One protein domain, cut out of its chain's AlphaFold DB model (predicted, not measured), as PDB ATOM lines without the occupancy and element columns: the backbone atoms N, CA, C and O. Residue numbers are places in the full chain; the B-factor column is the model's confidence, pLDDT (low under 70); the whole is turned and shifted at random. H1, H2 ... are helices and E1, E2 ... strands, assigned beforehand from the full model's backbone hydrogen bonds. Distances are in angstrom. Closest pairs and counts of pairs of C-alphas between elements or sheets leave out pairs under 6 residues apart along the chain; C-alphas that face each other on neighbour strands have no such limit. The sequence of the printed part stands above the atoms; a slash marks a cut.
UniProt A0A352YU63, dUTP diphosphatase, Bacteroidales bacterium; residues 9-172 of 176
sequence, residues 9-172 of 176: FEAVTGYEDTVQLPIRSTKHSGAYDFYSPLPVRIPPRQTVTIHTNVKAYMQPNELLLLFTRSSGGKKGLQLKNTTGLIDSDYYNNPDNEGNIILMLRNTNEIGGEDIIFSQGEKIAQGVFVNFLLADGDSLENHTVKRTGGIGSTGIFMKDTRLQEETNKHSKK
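Overview. This is residues 9 to 172 of the 176 residues of the protein "dUTP diphosphatase" of Bacteroidales bacterium (UniProt A0A352YU63). Picture a body of short strands in small antiparallel sheets, from which residues 154 to 172 stick out as a tail with the helix H2 on it. In the body, the strongly twisted four-strand sheet E2 E11 E6 E8 has E5 of the pair E1 E5 near its edge strand E8; the three-strand sheet E4 E9 E7 comes next along the body, with the pair E3 E10 beyond it. The printed part has 164 residues, two named helices and eleven named strands, in the order E1 E2 E3 E4 E5 E6 H1 E7 E8 E9 E10 E11 H2. The class is mixed, helices and strands, with under half of the residues in named elements. The whole is only just loose, close to compact, with a radius of gyration of the C-alphas of 18.6 A and spans of 54 by 52 by 33 A.

Arrangement. Start at E1, residues 9 to 11, which is antiparallel to E5, residues 54 to 57; N 10 and O 55 are 2.9 A apart, within hydrogen-bond range. E2, residues 32 to 35, is an edge strand beside E11, residues 122 to 130; look for N 34 and O 124, 2.8 A apart. E3, residues 40 to 42, pairs with E10, residues 115 to 117, by N 40 and O 117, 2.8 A. E4, residues 47 to 51, runs on into E5 at 65 degrees and pairs with E9, residues 101 to 106, by N 50 and O 102, 2.8 A. E6, residues 62 to 68, has E11 as one neighbour, with N 65 and O 127 at 2.9 A, and E8, residues 84 to 87, as the other, with N 66 and O 84 at 2.8 A. H1, residues 70 to 74, is on the four-strand sheet, over none of its strands, and only grazes the three-strand one with residues 70 to 73. E7, residues 77 to 79, pairs with E9 by N 105 and O 78, 2.8 A; its closest C-alphas to E6 are Gln 78 and Thr 68, 6.1 A. H2, residues 160 to 170, stands free. In H1 and H2 every O i to N i+4 pair is within hydrogen-bond range.

Along the chain. Find C-alpha 9 at (31.672, 124.596, 152.045), where E1 begins. Among the longer elements, E4 measures 13.3 A, E6 20.0 A, E9 16.3 A and E11 24.6 A from first to last C-alpha. H2 runs 15.5 A to C-alpha 170 at (50.302, 163.682, 135.631).

Size, cuts and confidence. The C-alphas of Lys 27 and Lys 172 are farthest apart, at 60.2 A. The printed part has no cut; its long links are E1 to E2, E8 to E9 and E11 to H2. Look for low confidence, pLDDT under 70, at residues 151 to 172.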
ATOM      1  N   PHE A   9      30.330 124.441 152.591       98.56
ATOM      2  CA  PHE A   9      31.672 124.596 152.045       98.56
ATOM      3  C   PHE A   9      32.158 123.280 151.455       98.56
ATOM      4  O   PHE A   9      31.855 122.211 151.988       98.56
ATOM      5  N   GLU A  10      32.937 123.374 150.387       98.44
ATOM      6  CA  GLU A  10      33.632 122.256 149.757       98.44
ATOM      7  C   GLU A  10      35.066 122.652 149.424       98.44
ATOM      8  O   GLU A  10      35.395 123.838 149.316       98.44
ATOM      9  N   ALA A  11      35.913 121.643 149.258       98.38
ATOM     10  CA  ALA A  11      37.237 121.829 148.701       98.38
ATOM     11  C   ALA A  11      37.127 122.234 147.229       98.38
ATOM     12  O   ALA A  11      36.264 121.737 146.504       98.38
ATOM     13  N   VAL A  12      38.019 123.111 146.790       98.31
ATOM     14  CA  VAL A  12      38.332 123.243 145.363       98.31
ATOM     15  C   VAL A  12      39.021 121.957 144.900       98.31
ATOM     16  O   VAL A  12      39.805 121.388 145.666       98.31
ATOM     17  N   THR A  13      38.748 121.515 143.672       98.12
ATOM     18  CA  THR A  13      39.311 120.278 143.113       98.12
ATOM     19  C   THR A  13      40.832 120.237 143.263       98.12
ATOM     20  O   THR A  13      41.531 121.188 142.903       98.12
ATOM     21  N   GLY A  14      41.353 119.127 143.786       97.75
ATOM     22  CA  GLY A  14      42.780 118.906 144.033       97.75
ATOM     23  C   GLY A  14      43.257 119.296 145.436       97.75
ATOM     24  O   GLY A  14      44.422 119.065 145.759       97.75
ATOM     25  N   TYR A  15      42.390 119.867 146.277       97.19
ATOM     26  CA  TYR A  15      42.704 120.230 147.663       97.19
ATOM     27  C   TYR A  15      41.911 119.435 148.707       97.19
ATOM     28  O   TYR A  15      42.027 119.733 149.895       97.19
ATOM     29  N   GLU A  16      41.140 118.426 148.303       97.25
ATOM     30  CA  GLU A  16      40.231 117.647 149.155       97.25
ATOM     31  C   GLU A  16      40.906 117.106 150.422       97.25
ATOM     32  O   GLU A  16      40.327 117.185 151.504       97.25
ATOM     33  N   ASP A  17      42.147 116.631 150.300       95.81
ATOM     34  CA  ASP A  17      42.896 116.012 151.401       95.81
ATOM     35  C   ASP A  17      43.689 117.014 152.257       95.81
ATOM     36  O   ASP A  17      44.247 116.654 153.292       95.81
ATOM     37  N   THR A  18      43.781 118.276 151.826       94.31
ATOM     38  CA  THR A  18      44.648 119.286 152.465       94.31
ATOM     39  C   THR A  18      43.882 120.482 153.011       94.31
ATOM     40  O   THR A  18      44.370 121.162 153.918       94.31
ATOM     41  N   VAL A  19      42.693 120.764 152.475       96.12
ATOM     42  CA  VAL A  19      41.914 121.926 152.883       96.12
ATOM     43  C   VAL A  19      41.269 121.696 154.243       96.12
ATOM     44  O   VAL A  19      40.638 120.676 154.517       96.12
ATOM     45  N   GLN A  20      41.361 122.709 155.094       97.19
ATOM     46  CA  GLN A  20      40.559 122.773 156.302       97.19
ATOM     47  C   GLN A  20      39.278 123.551 156.006       97.19
ATOM     48  O   GLN A  20      39.309 124.770 155.815       97.19
ATOM     49  N   LEU A  21      38.143 122.849 155.968       98.50
ATOM     50  CA  LEU A  21      36.856 123.489 155.704       98.50
ATOM     51  C   LEU A  21      36.447 124.428 156.854       98.50
ATOM     52  O   LEU A  21      36.700 124.114 158.023       98.50
ATOM     53  N   PRO A  22      35.785 125.562 156.554       98.62
ATOM     54  CA  PRO A  22      35.347 126.496 157.574       98.62
ATOM     55  C   PRO A  22      34.369 125.878 158.572       98.62
ATOM     56  O   PRO A  22      33.384 125.239 158.196       98.62
ATOM     57  N   ILE A  23      34.604 126.127 159.860       98.31
ATOM     58  CA  ILE A  23      33.748 125.644 160.951       98.31
ATOM     59  C   ILE A  23      33.422 126.758 161.935       98.31
ATOM     60  O   ILE A  23      34.132 127.755 162.063       98.31
ATOM     61  N   ARG A  24      32.333 126.573 162.675       98.06
ATOM     62  CA  ARG A  24      31.960 127.464 163.771       98.06
ATOM     63  C   ARG A  24      32.795 127.151 165.009       98.06
ATOM     64  O   ARG A  24      32.934 125.992 165.385       98.06
ATOM     65  N   SER A  25      33.302 128.188 165.674       95.62
ATOM     66  CA  SER A  25      34.114 128.036 166.892       95.62
ATOM     67  C   SER A  25      33.328 127.547 168.108       95.62
ATOM     68  O   SER A  25      33.870 126.847 168.956       95.62
ATOM     69  N   THR A  26      32.067 127.962 168.240       95.75
ATOM     70  CA  THR A  26      31.221 127.650 169.400       95.75
ATOM     71  C   THR A  26      29.803 127.304 168.956       95.75
ATOM     72  O   THR A  26      29.377 127.670 167.858       95.75
ATOM     73  N   LYS A  27      29.038 126.655 169.844       95.62
ATOM     74  CA  LYS A  27      27.646 126.223 169.611       95.62
ATOM     75  C   LYS A  27      26.744 127.311 169.005       95.62
ATOM     76  O   LYS A  27      25.918 127.017 168.141       95.62
ATOM     77  N   HIS A  28      26.922 128.557 169.440       95.31
ATOM     78  CA  HIS A  28      26.086 129.700 169.061       95.31
ATOM     79  C   HIS A  28      26.808 130.719 168.169       95.31
ATOM     80  O   HIS A  28      26.276 131.799 167.932       95.31
ATOM     81  N   SER A  29      28.004 130.401 167.660       95.69
ATOM     82  CA  SER A  29      28.659 131.273 166.678       95.69
ATOM     83  C   SER A  29      27.776 131.390 165.431       95.69
ATOM     84  O   SER A  29      27.225 130.391 164.970       95.69
ATOM     85  N   GLY A  30      27.626 132.599 164.888       95.50
ATOM     86  CA  GLY A  30      26.952 132.817 163.601       95.50
ATOM     87  C   GLY A  30      27.891 132.680 162.399       95.50
ATOM     88  O   GLY A  30      27.433 132.425 161.290       95.50
ATOM     89  N   ALA A  31      29.200 132.821 162.629       98.06
ATOM     90  CA  ALA A  31      30.220 132.824 161.591       98.06
ATOM     91  C   ALA A  31      31.063 131.541 161.579       98.06
ATOM     92  O   ALA A  31      31.285 130.913 162.620       98.06
ATOM     93  N   TYR A  32      31.553 131.191 160.393       98.75
ATOM     94  CA  TYR A  32      32.464 130.083 160.125       98.75
ATOM     95  C   TYR A  32      33.877 130.630 159.928       98.75
ATOM     96  O   TYR A  32      34.075 131.506 159.090       98.75
ATOM     97  N   ASP A  33      34.850 130.149 160.697       98.62
ATOM     98  CA  ASP A  33      36.241 130.592 160.590       98.62
ATOM     99  C   ASP A  33      36.908 129.986 159.346       98.62
ATOM    100  O   ASP A  33      36.847 128.778 159.143       98.62
ATOM    101  N   PHE A  34      37.589 130.814 158.554       98.62
ATOM    102  CA  PHE A  34      38.435 130.397 157.433       98.62
ATOM    103  C   PHE A  34      39.892 130.293 157.867       98.62
ATOM    104  O   PHE A  34      40.368 131.110 158.663       98.62
ATOM    105  N   TYR A  35      40.606 129.331 157.293       98.44
ATOM    106  CA  TYR A  35      41.959 128.958 157.691       98.44
ATOM    107  C   TYR A  35      42.990 129.330 156.626       98.44
ATOM    108  O   TYR A  35      42.689 129.313 155.433       98.44
ATOM    109  N   SER A  36      44.207 129.671 157.051       97.56
ATOM    110  CA  SER A  36      45.316 129.915 156.130       97.56
ATOM    111  C   SER A  36      45.801 128.589 155.542       97.56
ATOM    112  O   SER A  36      46.222 127.721 156.309       97.56
ATOM    113  N   PRO A  37      45.805 128.404 154.211       96.44
ATOM    114  CA  PRO A  37      46.306 127.169 153.608       96.44
ATOM    115  C   PRO A  37      47.836 127.069 153.653       96.44
ATOM    116  O   PRO A  37      48.388 125.991 153.466       96.44
ATOM    117  N   LEU A  38      48.522 128.185 153.907       95.69
ATOM    118  CA  LEU A  38      49.976 128.329 153.868       95.69
ATOM    119  C   LEU A  38      50.422 129.265 155.008       95.69
ATOM    120  O   LEU A  38      49.608 130.066 155.478       95.69
ATOM    121  N   PRO A  39      51.697 129.256 155.424       97.75
ATOM    122  CA  PRO A  39      52.257 130.333 156.234       97.75
ATOM    123  C   PRO A  39      52.233 131.665 155.471       97.75
ATOM    124  O   PRO A  39      52.582 131.724 154.292       97.75
ATOM    125  N   VAL A  40      51.836 132.747 156.141       97.25
ATOM    126  CA  VAL A  40      51.686 134.078 155.538       97.25
ATOM    127  C   VAL A  40      52.308 135.134 156.438       97.25
ATOM    128  O   VAL A  40      52.079 135.153 157.643       97.25
ATOM    129  N   ARG A  41      53.049 136.066 155.836       98.00
ATOM    130  CA  ARG A  41      53.556 137.279 156.482       98.00
ATOM    131  C   ARG A  41      53.059 138.497 155.713       98.00
ATOM    132  O   ARG A  41      53.255 138.578 154.503       98.00
ATOM    133  N   ILE A  42      52.453 139.447 156.416       98.44
ATOM    134  CA  ILE A  42      51.915 140.689 155.854       98.44
ATOM    135  C   ILE A  42      52.626 141.871 156.521       98.44
ATOM    136  O   ILE A  42      52.246 142.265 157.630       98.44
ATOM    137  N   PRO A  43      53.656 142.449 155.877       98.56
ATOM    138  CA  PRO A  43      54.336 143.620 156.417       98.56
ATOM    139  C   PRO A  43      53.421 144.851 156.506       98.56
ATOM    140  O   PRO A  43      52.413 144.910 155.791       98.56
ATOM    141  N   PRO A  44      53.752 145.853 157.339       98.62
ATOM    142  CA  PRO A  44      52.963 147.072 157.458       98.62
ATOM    143  C   PRO A  44      52.682 147.738 156.113       98.62
ATOM    144  O   PRO A  44      53.530 147.771 155.217       98.62
ATOM    145  N   ARG A  45      51.463 148.265 155.968       98.00
ATOM    146  CA  ARG A  45      50.914 148.857 154.736       98.00
ATOM    147  C   ARG A  45      50.833 147.922 153.516       98.00
ATOM    148  O   ARG A  45      50.332 148.373 152.484       98.00
ATOM    149  N   GLN A  46      51.243 146.654 153.611       98.50
ATOM    150  CA  GLN A  46      51.174 145.692 152.509       98.50
ATOM    151  C   GLN A  46      49.834 144.952 152.458       98.50
ATOM    152  O   GLN A  46      49.057 144.930 153.415       98.50
ATOM    153  N   THR A  47      49.555 144.353 151.302       98.38
ATOM    154  CA  THR A  47      48.416 143.456 151.083       98.38
ATOM    155  C   THR A  47      48.919 142.129 150.542       98.38
ATOM    156  O   THR A  47      49.773 142.114 149.661       98.38
ATOM    157  N   VAL A  48      48.343 141.035 151.024       98.12
ATOM    158  CA  VAL A  48      48.500 139.702 150.444       98.12
ATOM    159  C   VAL A  48      47.156 139.211 149.913       98.12
ATOM    160  O   VAL A  48      46.105 139.516 150.479       98.12
ATOM    161  N   THR A  49      47.196 138.444 148.832       97.75
ATOM    162  CA  THR A  49      46.036 137.734 148.293       97.75
ATOM    163  C   THR A  49      46.174 136.259 148.642       97.75
ATOM    164  O   THR A  49      47.189 135.646 148.325       97.75
ATOM    165  N   ILE A  50      45.166 135.695 149.302       97.31
ATOM    166  CA  ILE A  50      45.130 134.291 149.717       97.31
ATOM    167  C   ILE A  50      43.976 133.607 148.993       97.31
ATOM    168  O   ILE A  50      42.821 133.988 149.173       97.31
ATOM    169  N   HIS A  51      44.290 132.577 148.215       97.62
ATOM    170  CA  HIS A  51      43.310 131.617 147.712       97.62
ATOM    171  C   HIS A  51      43.059 130.601 148.821       97.62
ATOM    172  O   HIS A  51      44.007 129.981 149.289       97.62
ATOM    173  N   THR A  52      41.822 130.474 149.293       98.12
ATOM    174  CA  THR A  52      41.515 129.665 150.488       98.12
ATOM    175  C   THR A  52      41.429 128.168 150.209       98.12
ATOM    176  O   THR A  52      41.431 127.383 151.153       98.12
ATOM    177  N   ASN A  53      41.338 127.776 148.934       98.25
ATOM    178  CA  ASN A  53      41.038 126.412 148.478       98.25
ATOM    179  C   ASN A  53      39.659 125.910 148.929       98.25
ATOM    180  O   ASN A  53      39.369 124.716 148.865       98.25
ATOM    181  N   VAL A  54      38.796 126.837 149.347       98.69
ATOM    182  CA  VAL A  54      37.415 126.594 149.747       98.69
ATOM    183  C   VAL A  54      36.491 127.272 148.745       98.69
ATOM    184  O   VAL A  54      36.688 128.440 148.406       98.69
ATOM    185  N   LYS A  55      35.445 126.565 148.330       98.50
ATOM    186  CA  LYS A  55      34.292 127.109 147.603       98.50
ATOM    187  C   LYS A  55      33.025 126.935 148.440       98.50
ATOM    188  O   LYS A  55      32.944 126.024 149.263       98.50
ATOM    189  N   ALA A  56      32.047 127.823 148.271       98.56
ATOM    190  CA  ALA A  56      30.814 127.809 149.059       98.56
ATOM    191  C   ALA A  56      29.587 127.695 148.158       98.56
ATOM    192  O   ALA A  56      29.432 128.501 147.249       98.56
ATOM    193  N   TYR A  57      28.711 126.732 148.440       98.25
ATOM    194  CA  TYR A  57      27.395 126.614 147.807       98.25
ATOM    195  C   TYR A  57      26.318 127.159 148.749       98.25
ATOM    196  O   TYR A  57      26.462 127.074 149.972       98.25
ATOM    197  N   MET A  58      25.237 127.709 148.196       97.94
ATOM    198  CA  MET A  58      24.104 128.266 148.947       97.94
ATOM    199  C   MET A  58      22.853 128.377 148.066       97.94
ATOM    200  O   MET A  58      22.916 128.083 146.872       97.94
ATOM    201  N   GLN A  59      21.715 128.762 148.646       96.44
ATOM    202  CA  GLN A  59      20.480 128.976 147.884       96.44
ATOM    203  C   GLN A  59      20.531 130.284 147.068       96.44
ATOM    204  O   GLN A  59      21.320 131.173 147.392       96.44
ATOM    205  N   PRO A  60      19.688 130.446 146.028       93.44
ATOM    206  CA  PRO A  60      19.731 131.626 145.158       93.44
ATOM    207  C   PRO A  60      19.529 132.973 145.869       93.44
ATOM    208  O   PRO A  60      20.083 133.971 145.427       93.44
ATOM    209  N   ASN A  61      18.772 133.004 146.968       95.12
ATOM    210  CA  ASN A  61      18.476 134.207 147.756       95.12
ATOM    211  C   ASN A  61      19.458 134.430 148.924       95.12
ATOM    212  O   ASN A  61      19.142 135.135 149.888       95.12
ATOM    213  N   GLU A  62      20.624 133.789 148.865       97.69
ATOM    214  CA  GLU A  62      21.653 133.848 149.893       97.69
ATOM    215  C   GLU A  62      22.963 134.390 149.345       97.69
ATOM    216  O   GLU A  62      23.309 134.205 148.179       97.69
ATOM    217  N   LEU A  63      23.712 135.025 150.238       97.38
ATOM    218  CA  LEU A  63      25.091 135.420 150.010       97.38
ATOM    219  C   LEU A  63      25.931 135.074 151.242       97.38
ATOM    220  O   LEU A  63      25.426 134.991 152.368       97.38
ATOM    221  N   LEU A  64      27.232 134.885 151.037       98.69
ATOM    222  CA  LEU A  64      28.198 134.700 152.115       98.69
ATOM    223  C   LEU A  64      29.003 135.991 152.297       98.69
ATOM    224  O   LEU A  64      29.802 136.370 151.438       98.69
ATOM    225  N   LEU A  65      28.816 136.648 153.443       98.56
ATOM    226  CA  LEU A  65      29.611 137.808 153.844       98.56
ATOM    227  C   LEU A  65      30.884 137.355 154.547       98.56
ATOM    228  O   LEU A  65      30.813 136.595 155.510       98.56
ATOM    229  N   LEU A  66      32.032 137.862 154.110       98.56
ATOM    230  CA  LEU A  66      33.342 137.598 154.692       98.56
ATOM    231  C   LEU A  66      33.844 138.825 155.446       98.56
ATOM    232  O   LEU A  66      33.881 139.934 154.912       98.56
ATOM    233  N   PHE A  67      34.310 138.592 156.667       98.00
ATOM    234  CA  PHE A  67      34.828 139.607 157.570       98.00
ATOM    235  C   PHE A  67      36.215 139.221 158.077       98.00
ATOM    236  O   PHE A  67      36.561 138.039 158.185       98.00
ATOM    237  N   THR A  68      36.994 140.219 158.489       96.62
ATOM    238  CA  THR A  68      38.130 139.945 159.367       96.62
ATOM    239  C   THR A  68      37.632 139.473 160.730       96.62
ATOM    240  O   THR A  68      36.554 139.836 161.214       96.62
ATOM    241  N   ARG A  69      38.421 138.613 161.376       97.00
ATOM    242  CA  ARG A  69      38.163 138.213 162.762       97.00
ATOM    243  C   ARG A  69      38.451 139.390 163.683       97.00
ATOM    244  O   ARG A  69      39.378 140.156 163.423       97.00
ATOM    245  N   SER A  70      37.730 139.501 164.797       94.12
ATOM    246  CA  SER A  70      37.947 140.583 165.771       94.12
ATOM    247  C   SER A  70      39.398 140.638 166.269       94.12
ATOM    248  O   SER A  70      39.971 141.717 166.395       94.12
ATOM    249  N   SER A  71      40.033 139.479 166.473       94.25
ATOM    250  CA  SER A  71      41.457 139.378 166.817       94.25
ATOM    251  C   SER A  71      42.384 139.883 165.709       94.25
ATOM    252  O   SER A  71      43.438 140.426 166.013       94.25
ATOM    253  N   GLY A  72      42.005 139.708 164.441       94.62
ATOM    254  CA  GLY A  72      42.726 140.270 163.300       94.62
ATOM    255  C   GLY A  72      42.573 141.788 163.249       94.62
ATOM    256  O   GLY A  72      43.574 142.491 163.169       94.62
ATOM    257  N   GLY A  73      41.346 142.297 163.393       94.56
ATOM    258  CA  GLY A  73      41.076 143.737 163.438       94.56
ATOM    259  C   GLY A  73      41.864 144.459 164.538       94.56
ATOM    260  O   GLY A  73      42.441 145.510 164.283       94.56
ATOM    261  N   LYS A  74      41.999 143.849 165.727       96.38
ATOM    262  CA  LYS A  74      42.851 144.369 166.819       96.38
ATOM    263  C   LYS A  74      44.333 144.512 166.444       96.38
ATOM    264  O   LYS A  74      45.010 145.340 167.037       96.38
ATOM    265  N   LYS A  75      44.828 143.709 165.497       96.50
ATOM    266  CA  LYS A  75      46.219 143.729 165.006       96.50
ATOM    267  C   LYS A  75      46.410 144.606 163.760       96.50
ATOM    268  O   LYS A  75      47.486 144.581 163.175       96.50
ATOM    269  N   GLY A  76      45.370 145.314 163.308       97.38
ATOM    270  CA  GLY A  76      45.404 146.074 162.057       97.38
ATOM    271  C   GLY A  76      45.176 145.226 160.800       97.38
ATOM    272  O   GLY A  76      45.539 145.639 159.703       97.38
ATOM    273  N   LEU A  77      44.597 144.025 160.915       98.25
ATOM    274  CA  LEU A  77      44.202 143.251 159.738       98.25
ATOM    275  C   LEU A  77      42.874 143.767 159.182       98.25
ATOM    276  O   LEU A  77      41.865 143.802 159.891       98.25
ATOM    277  N   GLN A  78      42.845 144.051 157.886       98.12
ATOM    278  CA  GLN A  78      41.646 144.462 157.167       98.12
ATOM    279  C   GLN A  78      41.485 143.655 155.876       98.12
ATOM    280  O   GLN A  78      42.465 143.362 155.198       98.12
ATOM    281  N   LEU A  79      40.251 143.333 155.487       97.94
ATOM    282  CA  LEU A  79      39.983 142.958 154.101       97.94
ATOM    283  C   LEU A  79      40.142 144.209 153.234       97.94
ATOM    284  O   LEU A  79      39.552 145.245 153.528       97.94
ATOM    285  N   LYS A  80      40.930 144.137 152.161       97.12
ATOM    286  CA  LYS A  80      41.201 145.291 151.287       97.12
ATOM    287  C   LYS A  80      39.924 145.862 150.661       97.12
ATOM    288  O   LYS A  80      39.858 147.060 150.412       97.12
ATOM    289  N   ASN A  81      38.927 145.016 150.421       95.00
ATOM    290  CA  ASN A  81      37.595 145.381 149.944       95.00
ATOM    291  C   ASN A  81      36.581 145.623 151.082       95.00
ATOM    292  O   ASN A  81      35.383 145.643 150.826       95.00
ATOM    293  N   THR A  82      37.046 145.804 152.324       95.38
ATOM    294  CA  THR A  82      36.262 146.000 153.559       95.38
ATOM    295  C   THR A  82      35.461 144.771 153.994       95.38
ATOM    296  O   THR A  82      35.703 144.247 155.080       95.38
ATOM    297  N   THR A  83      34.574 144.279 153.135       95.38
ATOM    298  CA  THR A  83      33.758 143.080 153.347       95.38
ATOM    299  C   THR A  83      33.770 142.268 152.060       95.38
ATOM    300  O   THR A  83      33.517 142.802 150.980       95.38
ATOM    301  N   GLY A  84      34.076 140.975 152.154       95.44
ATOM    302  CA  GLY A  84      33.907 140.074 151.016       95.44
ATOM    303  C   GLY A  84      32.435 139.732 150.841       95.44
ATOM    304  O   GLY A  84      31.766 139.416 151.818       95.44
ATOM    305  N   LEU A  85      31.941 139.797 149.613       96.88
ATOM    306  CA  LEU A  85      30.589 139.388 149.259       96.88
ATOM    307  C   LEU A  85      30.725 138.274 148.229       96.88
ATOM    308  O   LEU A  85      31.304 138.488 147.165       96.88
ATOM    309  N   ILE A  86      30.280 137.075 148.597       97.44
ATOM    310  CA  ILE A  86      30.311 135.900 147.732       97.44
ATOM    311  C   ILE A  86      28.874 135.551 147.362       97.44
ATOM    312  O   ILE A  86      28.085 135.159 148.225       97.44
ATOM    313  N   ASP A  87      28.565 135.709 146.081       96.38
ATOM    314  CA  ASP A  87      27.270 135.372 145.496       96.38
ATOM    315  C   ASP A  87      27.123 133.858 145.302       96.38
ATOM    316  O   ASP A  87      28.113 133.129 145.168       96.38
ATOM    317  N   SER A  88      25.879 133.382 145.245       95.38
ATOM    318  CA  SER A  88      25.563 131.959 145.058       95.38
ATOM    319  C   SER A  88      26.114 131.383 143.745       95.38
ATOM    320  O   SER A  88      26.537 130.226 143.708       95.38
ATOM    321  N   ASP A  89      26.191 132.196 142.691       94.19
ATOM    322  CA  ASP A  89      26.708 131.833 141.366       94.19
ATOM    323  C   ASP A  89      28.243 131.923 141.243       94.19
ATOM    324  O   ASP A  89      28.802 131.625 140.186       94.19
ATOM    325  N   TYR A  90      28.952 132.298 142.316       96.88
ATOM    326  CA  TYR A  90      30.413 132.201 142.375       96.88
ATOM    327  C   TYR A  90      30.885 130.743 142.445       96.88
ATOM    328  O   TYR A  90      31.966 130.414 141.958       96.88
ATOM    329  N   TYR A  91      30.076 129.859 143.025       97.56
ATOM    330  CA  TYR A  91      30.364 128.434 143.158       97.56
ATOM    331  C   TYR A  91      30.526 127.739 141.797       97.56
ATOM    332  O   TYR A  91      29.656 127.852 140.937       97.56
ATOM    333  N   ASN A  92      31.611 126.975 141.612       97.00
ATOM    334  CA  ASN A  92      31.916 126.249 140.371       97.00
ATOM    335  C   ASN A  92      31.949 127.129 139.104       97.00
ATOM    336  O   ASN A  92      31.749 126.626 137.996       97.00
ATOM    337  N   ASN A  93      32.221 128.432 139.238       95.44
ATOM    338  CA  ASN A  93      32.477 129.263 138.065       95.44
ATOM    339  C   ASN A  93      33.697 128.711 137.286       95.44
ATOM    340  O   ASN A  93      34.617 128.164 137.899       95.44
ATOM    341  N   PRO A  94      33.729 128.835 135.949       94.00
ATOM    342  CA  PRO A  94      34.727 128.157 135.121       94.00
ATOM    343  C   PRO A  94      36.152 128.727 135.224       94.00
ATOM    344  O   PRO A  94      37.080 128.083 134.747       94.00
ATOM    345  N   ASP A  95      36.339 129.907 135.816       94.31
ATOM    346  CA  ASP A  95      37.650 130.558 135.940       94.31
ATOM    347  C   ASP A  95      38.448 130.005 137.128       94.31
ATOM    348  O   ASP A  95      39.579 129.551 136.967       94.31
ATOM    349  N   ASN A  96      37.850 129.982 138.326       96.06
ATOM    350  CA  ASN A  96      38.551 129.547 139.540       96.06
ATOM    351  C   ASN A  96      37.781 128.543 140.409       96.06
ATOM    352  O   ASN A  96      38.119 128.370 141.582       96.06
ATOM    353  N   GLU A  97      36.735 127.917 139.866       98.00
ATOM    354  CA  GLU A  97      35.886 126.926 140.546       98.00
ATOM    355  C   GLU A  97      35.116 127.469 141.768       98.00
ATOM    356  O   GLU A  97      34.507 126.730 142.542       98.00
ATOM    357  N   GLY A  98      35.119 128.785 141.962       97.56
ATOM    358  CA  GLY A  98      34.587 129.420 143.160       97.56
ATOM    359  C   GLY A  98      35.557 129.415 144.334       97.56
ATOM    360  O   GLY A  98      35.111 129.565 145.472       97.56
ATOM    361  N   ASN A  99      36.867 129.268 144.090       98.25
ATOM    362  CA  ASN A  99      37.888 129.427 145.121       98.25
ATOM    363  C   ASN A  99      37.753 130.818 145.757       98.25
ATOM    364  O   ASN A  99      37.930 131.850 145.101       98.25
ATOM    365  N   ILE A 100      37.386 130.851 147.036       98.50
ATOM    366  CA  ILE A 100      37.210 132.090 147.783       98.50
ATOM    367  C   ILE A 100      38.585 132.721 147.983       98.50
ATOM    368  O   ILE A 100      39.506 132.095 148.513       98.50
ATOM    369  N   ILE A 101      38.711 133.978 147.566       97.69
ATOM    370  CA  ILE A 101      39.955 134.739 147.623       97.69
ATOM    371  C   ILE A 101      39.821 135.846 148.671       97.69
ATOM    372  O   ILE A 101      38.886 136.647 148.644       97.69
ATOM    373  N   LEU A 102      40.790 135.918 149.580       97.94
ATOM    374  CA  LEU A 102      40.886 136.936 150.620       97.94
ATOM    375  C   LEU A 102      42.043 137.884 150.302       97.94
ATOM    376  O   LEU A 102      43.199 137.470 150.253       97.94
ATOM    377  N   MET A 103      41.751 139.171 150.134       97.88
ATOM    378  CA  MET A 103      42.780 140.210 150.050       97.88
ATOM    379  C   MET A 103      42.974 140.817 151.436       97.88
ATOM    380  O   MET A 103      42.181 141.656 151.859       97.88
ATOM    381  N   LEU A 104      44.005 140.385 152.154       98.31
ATOM    382  CA  LEU A 104      44.279 140.809 153.523       98.31
ATOM    383  C   LEU A 104      45.338 141.906 153.546       98.31
ATOM    384  O   LEU A 104      46.452 141.729 153.054       98.31
ATOM    385  N   ARG A 105      44.992 143.043 154.139       98.38
ATOM    386  CA  ARG A 105      45.848 144.211 154.304       98.38
ATOM    387  C   ARG A 105      46.274 144.349 155.756       98.38
ATOM    388  O   ARG A 105      45.438 144.279 156.653       98.38
ATOM    389  N   ASN A 106      47.556 144.622 155.963       98.62
ATOM    390  CA  ASN A 106      48.059 145.142 157.224       98.62
ATOM    391  C   ASN A 106      47.960 146.677 157.193       98.62
ATOM    392  O   ASN A 106      48.537 147.338 156.323       98.62
ATOM    393  N   THR A 107      47.179 147.248 158.105       98.25
ATOM    394  CA  THR A 107      46.943 148.691 158.213       98.25
ATOM    395  C   THR A 107      47.917 149.393 159.152       98.25
ATOM    396  O   THR A 107      47.836 150.613 159.262       98.25
ATOM    397  N   ASN A 108      48.828 148.665 159.803       98.19
ATOM    398  CA  ASN A 108      49.866 149.258 160.638       98.19
ATOM    399  C   ASN A 108      50.738 150.208 159.811       98.19
ATOM    400  O   ASN A 108      50.936 150.017 158.605       98.19
ATOM    401  N   GLU A 109      51.258 151.240 160.472       97.56
ATOM    402  CA  GLU A 109      52.144 152.219 159.849       97.56
ATOM    403  C   GLU A 109      53.504 151.624 159.481       97.56
ATOM    404  O   GLU A 109      53.920 150.603 160.026       97.56
ATOM    405  N   ILE A 110      54.209 152.265 158.544       94.50
ATOM    406  CA  ILE A 110      55.562 151.840 158.154       94.50
ATOM    407  C   ILE A 110      56.457 151.821 159.404       94.50
ATOM    408  O   ILE A 110      56.534 152.813 160.123       94.50
ATOM    409  N   GLY A 111      57.120 150.688 159.653       93.62
ATOM    410  CA  GLY A 111      57.910 150.446 160.869       93.62
ATOM    411  C   GLY A 111      57.134 149.800 162.026       93.62
ATOM    412  O   GLY A 111      57.736 149.498 163.051       93.62
ATOM    413  N   GLY A 112      55.826 149.572 161.872       96.31
ATOM    414  CA  GLY A 112      55.005 148.808 162.812       96.31
ATOM    415  C   GLY A 112      55.174 147.289 162.692       96.31
ATOM    416  O   GLY A 112      56.047 146.788 161.984       96.31
ATOM    417  N   GLU A 113      54.302 146.546 163.375       97.69
ATOM    418  CA  GLU A 113      54.370 145.083 163.424       97.69
ATOM    419  C   GLU A 113      53.850 144.415 162.143       97.69
ATOM    420  O   GLU A 113      52.816 144.799 161.573       97.69
ATOM    421  N   ASP A 114      54.546 143.354 161.734       98.38
ATOM    422  CA  ASP A 114      54.049 142.404 160.748       98.38
ATOM    423  C   ASP A 114      52.849 141.633 161.310       98.38
ATOM    424  O   ASP A 114      52.818 141.257 162.482       98.38
ATOM    425  N   ILE A 115      51.895 141.297 160.444       98.44
ATOM    426  CA  ILE A 115      50.865 140.313 160.776       98.44
ATOM    427  C   ILE A 115      51.280 138.982 160.164       98.44
ATOM    428  O   ILE A 115      51.455 138.879 158.951       98.44
ATOM    429  N   ILE A 116      51.445 137.969 161.009       98.00
ATOM    430  CA  ILE A 116      51.914 136.639 160.616       98.00
ATOM    431  C   ILE A 116      50.830 135.616 160.945       98.00
ATOM    432  O   ILE A 116      50.206 135.698 162.004       98.00
ATOM    433  N   PHE A 117      50.633 134.668 160.032       97.75
ATOM    434  CA  PHE A 117      49.780 133.502 160.207       97.75
ATOM    435  C   PHE A 117      50.549 132.226 159.889       97.75
ATOM    436  O   PHE A 117      51.215 132.140 158.854       97.75
ATOM    437  N   SER A 118      50.415 131.220 160.743       97.88
ATOM    438  CA  SER A 118      50.832 129.850 160.425       97.88
ATOM    439  C   SER A 118      49.792 129.166 159.527       97.88
ATOM    440  O   SER A 118      48.624 129.564 159.483       97.88
ATOM    441  N   GLN A 119      50.190 128.103 158.826       97.12
ATOM    442  CA  GLN A 119      49.225 127.228 158.152       97.12
ATOM    443  C   GLN A 119      48.211 126.676 159.171       97.12
ATOM    444  O   GLN A 119      48.581 126.312 160.286       97.12
ATOM    445  N   GLY A 120      46.931 126.638 158.800       97.06
ATOM    446  CA  GLY A 120      45.841 126.201 159.674       97.06
ATOM    447  C   GLY A 120      45.385 127.248 160.699       97.06
ATOM    448  O   GLY A 120      44.494 126.972 161.501       97.06
ATOM    449  N   GLU A 121      45.941 128.465 160.700       97.81
ATOM    450  CA  GLU A 121      45.438 129.539 161.563       97.81
ATOM    451  C   GLU A 121      44.214 130.238 160.970       97.81
ATOM    452  O   GLU A 121      44.069 130.387 159.760       97.81
ATOM    453  N   LYS A 122      43.324 130.710 161.846       98.06
ATOM    454  CA  LYS A 122      42.073 131.375 161.467       98.06
ATOM    455  C   LYS A 122      42.317 132.817 161.016       98.06
ATOM    456  O   LYS A 122      42.602 133.677 161.859       98.06
ATOM    457  N   ILE A 123      42.107 133.096 159.732       97.50
ATOM    458  CA  ILE A 123      42.443 134.371 159.073       97.50
ATOM    459  C   ILE A 123      41.234 135.262 158.760       97.50
ATOM    460  O   ILE A 123      41.356 136.486 158.732       97.50
ATOM    461  N   ALA A 124      40.052 134.676 158.579       98.31
ATOM    462  CA  ALA A 124      38.805 135.386 158.288       98.31
ATOM    463  C   ALA A 124      37.609 134.611 158.852       98.31
ATOM    464  O   ALA A 124      37.776 133.526 159.409       98.31
ATOM    465  N   GLN A 125      36.410 135.173 158.744       98.69
ATOM    466  CA  GLN A 125      35.170 134.503 159.129       98.69
ATOM    467  C   GLN A 125      34.039 134.843 158.156       98.69
ATOM    468  O   GLN A 125      33.996 135.960 157.645       98.69
ATOM    469  N   GLY A 126      33.135 133.896 157.911       98.50
ATOM    470  CA  GLY A 126      32.029 134.047 156.967       98.50
ATOM    471  C   GLY A 126      30.654 133.816 157.588       98.50
ATOM    472  O   GLY A 126      30.501 132.905 158.399       98.50
ATOM    473  N   VAL A 127      29.653 134.608 157.199       98.62
ATOM    474  CA  VAL A 127      28.250 134.473 157.630       98.62
ATOM    475  C   VAL A 127      27.352 134.365 156.401       98.62
ATOM    476  O   VAL A 127      27.385 135.240 155.538       98.62
ATOM    477  N   PHE A 128      26.545 133.306 156.330       98.62
ATOM    478  CA  PHE A 128      25.474 133.210 155.337       98.62
ATOM    479  C   PHE A 128      24.313 134.108 155.757       98.62
ATOM    480  O   PHE A 128      23.864 134.040 156.904       98.62
ATOM    481  N   VAL A 129      23.822 134.928 154.834       98.19
ATOM    482  CA  VAL A 129      22.674 135.808 155.054       98.19
ATOM    483  C   VAL A 129      21.710 135.716 153.879       98.19
ATOM    484  O   VAL A 129      22.127 135.505 152.741       98.19
ATOM    485  N   ASN A 130      20.423 135.903 154.164       97.56
ATOM    486  CA  ASN A 130      19.424 136.118 153.124       97.56
ATOM    487  C   ASN A 130      19.507 137.562 152.627       97.56
ATOM    488  O   ASN A 130      19.720 138.478 153.427       97.56
ATOM    489  N   PHE A 131      19.258 137.763 151.339       95.81
ATOM    490  CA  PHE A 131      19.003 139.082 150.768       95.81
ATOM    491  C   PHE A 131      17.589 139.159 150.186       95.81
ATOM    492  O   PHE A 131      16.911 138.145 150.008       95.81
ATOM    493  N   LEU A 132      17.135 140.385 149.934       95.75
ATOM    494  CA  LEU A 132      15.857 140.685 149.295       95.75
ATOM    495  C   LEU A 132      16.118 141.370 147.955       95.75
ATOM    496  O   LEU A 132      17.153 142.014 147.778       95.75
ATOM    497  N   LEU A 133      15.169 141.236 147.037       94.94
ATOM    498  CA  LEU A 133      15.189 141.922 145.751       94.94
ATOM    499  C   LEU A 133      14.490 143.279 145.864       94.94
ATOM    500  O   LEU A 133      13.599 143.457 146.698       94.94
ATOM    501  N   ALA A 134      14.914 144.233 145.038       95.88
ATOM    502  CA  ALA A 134      14.247 145.524 144.916       95.88
ATOM    503  C   ALA A 134      12.932 145.397 144.126       95.88
ATOM    504  O   ALA A 134      12.715 144.420 143.407       95.88
ATOM    505  N   ASP A 135      12.062 146.403 144.229       95.31
ATOM    506  CA  ASP A 135      10.800 146.428 143.488       95.31
ATOM    507  C   ASP A 135      11.036 146.332 141.972       95.31
ATOM    508  O   ASP A 135      11.852 147.057 141.402       95.31
ATOM    509  N   GLY A 136      10.290 145.440 141.317       91.75
ATOM    510  CA  GLY A 136      10.401 145.192 139.877       91.75
ATOM    511  C   GLY A 136      11.551 144.264 139.467       91.75
ATOM    512  O   GLY A 136      11.697 144.000 138.275       91.75
ATOM    513  N   ASP A 137      12.334 143.751 140.419       92.19
ATOM    514  CA  ASP A 137      13.385 142.764 140.162       92.19
ATOM    515  C   ASP A 137      12.905 141.324 140.422       92.19
ATOM    516  O   ASP A 137      11.976 141.076 141.196       92.19
ATOM    517  N   SER A 138      13.533 140.362 139.749       87.56
ATOM    518  CA  SER A 138      13.273 138.931 139.913       87.56
ATOM    519  C   SER A 138      14.524 138.138 139.538       87.56
ATOM    520  O   SER A 138      15.302 138.560 138.681       87.56
ATOM    521  N   LEU A 139      14.734 136.972 140.155       81.06
ATOM    522  CA  LEU A 139      15.897 136.134 139.832       81.06
ATOM    523  C   LEU A 139      15.868 135.661 138.369       81.06
ATOM    524  O   LEU A 139      16.912 135.471 137.752       81.06
ATOM    525  N   GLU A 140      14.674 135.503 137.804       83.31
ATOM    526  CA  GLU A 140      14.434 135.076 136.427       83.31
ATOM    527  C   GLU A 140      14.792 136.154 135.394       83.31
ATOM    528  O   GLU A 140      15.075 135.819 134.243       83.31
ATOM    529  N   ASN A 141      14.827 137.432 135.793       80.62
ATOM    530  CA  ASN A 141      15.201 138.539 134.910       80.62
ATOM    531  C   ASN A 141      16.695 138.520 134.531       80.62
ATOM    532  O   ASN A 141      17.094 139.180 133.570       80.62
ATOM    533  N   HIS A 142      17.525 137.753 135.247       77.81
ATOM    534  CA  HIS A 142      18.975 137.699 135.048       77.81
ATOM    535  C   HIS A 142      19.400 136.351 134.452       77.81
ATOM    536  O   HIS A 142      19.596 135.366 135.156       77.81
ATOM    537  N   THR A 143      19.587 136.296 133.130       73.44
ATOM    538  CA  THR A 143      19.979 135.057 132.419       73.44
ATOM    539  C   THR A 143      21.489 134.900 132.221       73.44
ATOM    540  O   THR A 143      21.948 133.889 131.681       73.44
ATOM    541  N   VAL A 144      22.279 135.909 132.594       79.94
ATOM    542  CA  VAL A 144      23.736 135.901 132.420       79.94
ATOM    543  C   VAL A 144      24.359 134.981 133.463       79.94
ATOM    544  O   VAL A 144      24.217 135.197 134.660       79.94
ATOM    545  N   LYS A 145      25.086 133.959 133.006       76.62
ATOM    546  CA  LYS A 145      25.870 133.093 133.893       76.62
ATOM    547  C   LYS A 145      27.209 133.744 134.212       76.62
ATOM    548  O   LYS A 145      27.884 134.229 133.303       76.62
ATOM    549  N   ARG A 146      27.630 133.689 135.476       80.44
ATOM    550  CA  ARG A 146      28.986 134.079 135.873       80.44
ATOM    551  C   ARG A 146      30.020 133.191 135.186       80.44
ATOM    552  O   ARG A 146      29.936 131.966 135.224       80.44
ATOM    553  N   THR A 147      31.012 133.826 134.572       81.94
ATOM    554  CA  THR A 147      32.117 133.152 133.876       81.94
ATOM    555  C   THR A 147      33.475 133.374 134.537       81.94
ATOM    556  O   THR A 147      34.443 132.760 134.103       81.94
ATOM    557  N   GLY A 148      33.570 134.229 135.560       78.88
ATOM    558  CA  GLY A 148      34.845 134.632 136.154       78.88
ATOM    559  C   GLY A 148      34.829 134.782 137.674       78.88
ATOM    560  O   GLY A 148      33.777 134.711 138.315       78.88
ATOM    561  N   GLY A 149      36.027 134.995 138.225       73.56
ATOM    562  CA  GLY A 149      36.276 135.247 139.639       73.56
ATOM    563  C   GLY A 149      36.047 136.705 140.081       73.56
ATOM    564  O   GLY A 149      35.073 137.362 139.716       73.56
ATOM    565  N   ILE A 150      36.945 137.239 140.919       70.38
ATOM    566  CA  ILE A 150      36.827 138.608 141.457       70.38
ATOM    567  C   ILE A 150      36.729 139.641 140.321       70.38
ATOM    568  O   ILE A 150      37.631 139.759 139.497       70.38
ATOM    569  N   GLY A 151      35.667 140.455 140.346       64.88
ATOM    570  CA  GLY A 151      35.496 141.604 139.450       64.88
ATOM    571  C   GLY A 151      35.003 141.267 138.040       64.88
ATOM    572  O   GLY A 151      34.953 142.161 137.199       64.88
ATOM    573  N   SER A 152      34.609 140.020 137.769       58.44
ATOM    574  CA  SER A 152      34.212 139.567 136.429       58.44
ATOM    575  C   SER A 152      32.854 140.090 135.941       58.44
ATOM    576  O   SER A 152      32.503 139.876 134.785       58.44
ATOM    577  N   THR A 153      32.070 140.746 136.801       59.31
ATOM    578  CA  THR A 153      30.715 141.239 136.487       59.31
ATOM    579  C   THR A 153      30.683 142.695 136.008       59.31
ATOM    580  O   THR A 153      29.637 143.176 135.580       59.31
ATOM    581  N   GLY A 154      31.815 143.410 136.041       57.53
ATOM    582  CA  GLY A 154      31.903 144.799 135.590       57.53
ATOM    583  C   GLY A 154      32.472 144.931 134.178       57.53
ATOM    584  O   GLY A 154      33.666 144.714 133.971       57.53
ATOM    585  N   ILE A 155      31.665 145.384 133.211       50.12
ATOM    586  CA  ILE A 155      32.199 145.940 131.961       50.12
ATOM    587  C   ILE A 155      32.715 147.344 132.287       50.12
ATOM    588  O   ILE A 155      31.952 148.306 132.337       50.12
ATOM    589  N   PHE A 156      34.016 147.482 132.536       48.00
ATOM    590  CA  PHE A 156      34.638 148.803 132.608       48.00
ATOM    591  C   PHE A 156      34.643 149.434 131.208       48.00
ATOM    592  O   PHE A 156      35.595 149.267 130.445       48.00
ATOM    593  N   MET A 157      33.603 150.196 130.864       47.72
ATOM    594  CA  MET A 157      33.729 151.198 129.809       47.72
ATOM    595  C   MET A 157      34.678 152.284 130.318       47.72
ATOM    596  O   MET A 157      34.325 153.090 131.176       47.72
ATOM    597  N   LYS A 158      35.920 152.278 129.832       51.28
ATOM    598  CA  LYS A 158      36.866 153.366 130.090       51.28
ATOM    599  C   LYS A 158      36.359 154.610 129.358       51.28
ATOM    600  O   LYS A 158      36.400 154.636 128.132       51.28
ATOM    601  N   ASP A 159      35.896 155.627 130.087       66.00
ATOM    602  CA  ASP A 159      35.691 156.953 129.494       66.00
ATOM    603  C   ASP A 159      37.069 157.511 129.115       66.00
ATOM    604  O   ASP A 159      37.875 157.897 129.969       66.00
ATOM    605  N   THR A 160      37.366 157.496 127.818       61.28
ATOM    606  CA  THR A 160      38.639 157.947 127.253       61.28
ATOM    607  C   THR A 160      38.941 159.405 127.597       61.28
ATOM    608  O   THR A 160      40.111 159.760 127.741       61.28
ATOM    609  N   ARG A 161      37.918 160.236 127.849       64.50
ATOM    610  CA  ARG A 161      38.090 161.650 128.224       64.50
ATOM    611  C   ARG A 161      38.719 161.804 129.609       64.50
ATOM    612  O   ARG A 161      39.625 162.616 129.784       64.50
ATOM    613  N   LEU A 162      38.331 160.965 130.573       61.09
ATOM    614  CA  LEU A 162      38.902 160.984 131.929       61.09
ATOM    615  C   LEU A 162      40.350 160.460 131.962       61.09
ATOM    616  O   LEU A 162      41.169 160.930 132.760       61.09
ATOM    617  N   GLN A 163      40.710 159.524 131.074       59.81
ATOM    618  CA  GLN A 163      42.102 159.073 130.920       59.81
ATOM    619  C   GLN A 163      43.010 160.156 130.322       59.81
ATOM    620  O   GLN A 163      44.169 160.290 130.720       59.81
ATOM    621  N   GLU A 164      42.505 160.955 129.385       57.00
ATOM    622  CA  GLU A 164      43.271 162.059 128.808       57.00
ATOM    623  C   GLU A 164      43.501 163.196 129.811       57.00
ATOM    624  O   GLU A 164      44.600 163.756 129.868       57.00
ATOM    625  N   GLU A 165      42.510 163.516 130.645       63.47
ATOM    626  CA  GLU A 165      42.632 164.542 131.688       63.47
ATOM    627  C   GLU A 165      43.602 164.138 132.806       63.47
ATOM    628  O   GLU A 165      44.450 164.941 133.209       63.47
ATOM    629  N   THR A 166      43.552 162.880 133.254       57.91
ATOM    630  CA  THR A 166      44.501 162.335 134.242       57.91
ATOM    631  C   THR A 166      45.928 162.280 133.694       57.91
ATOM    632  O   THR A 166      46.868 162.687 134.385       57.91
ATOM    633  N   ASN A 167      46.108 161.902 132.425       59.56
ATOM    634  CA  ASN A 167      47.414 161.940 131.760       59.56
ATOM    635  C   ASN A 167      47.950 163.370 131.563       59.56
ATOM    636  O   ASN A 167      49.155 163.597 131.697       59.56
ATOM    637  N   LYS A 168      47.084 164.356 131.288       58.25
ATOM    638  CA  LYS A 168      47.469 165.779 131.221       58.25
ATOM    639  C   LYS A 168      47.884 166.329 132.590       58.25
ATOM    640  O   LYS A 168      48.835 167.107 132.657       58.25
ATOM    641  N   HIS A 169      47.218 165.918 133.670       56.69
ATOM    642  CA  HIS A 169      47.565 166.334 135.034       56.69
ATOM    643  C   HIS A 169      48.849 165.673 135.553       56.69
ATOM    644  O   HIS A 169      49.662 166.337 136.195       56.69
ATOM    645  N   SER A 170      49.082 164.396 135.229       53.69
ATOM    646  CA  SER A 170      50.302 163.682 135.631       53.69
ATOM    647  C   SER A 170      51.569 164.244 134.980       53.69
ATOM    648  O   SER A 170      52.636 164.170 135.580       53.69
ATOM    649  N   LYS A 171      51.468 164.829 133.779       53.81
ATOM    650  CA  LYS A 171      52.601 165.464 133.078       53.81
ATOM    651  C   LYS A 171      52.925 166.882 133.565       53.81
ATOM    652  O   LYS A 171      53.918 167.449 133.126       53.81
ATOM    653  N   LYS A 172      52.101 167.469 134.443       54.78
ATOM    654  CA  LYS A 172      52.272 168.843 134.953       54.78
ATOM    655  C   LYS A 172      52.873 168.935 136.359       54.78
ATOM    656  O   LYS A 172      53.050 170.043 136.854       54.78
TER     657      LYS A 172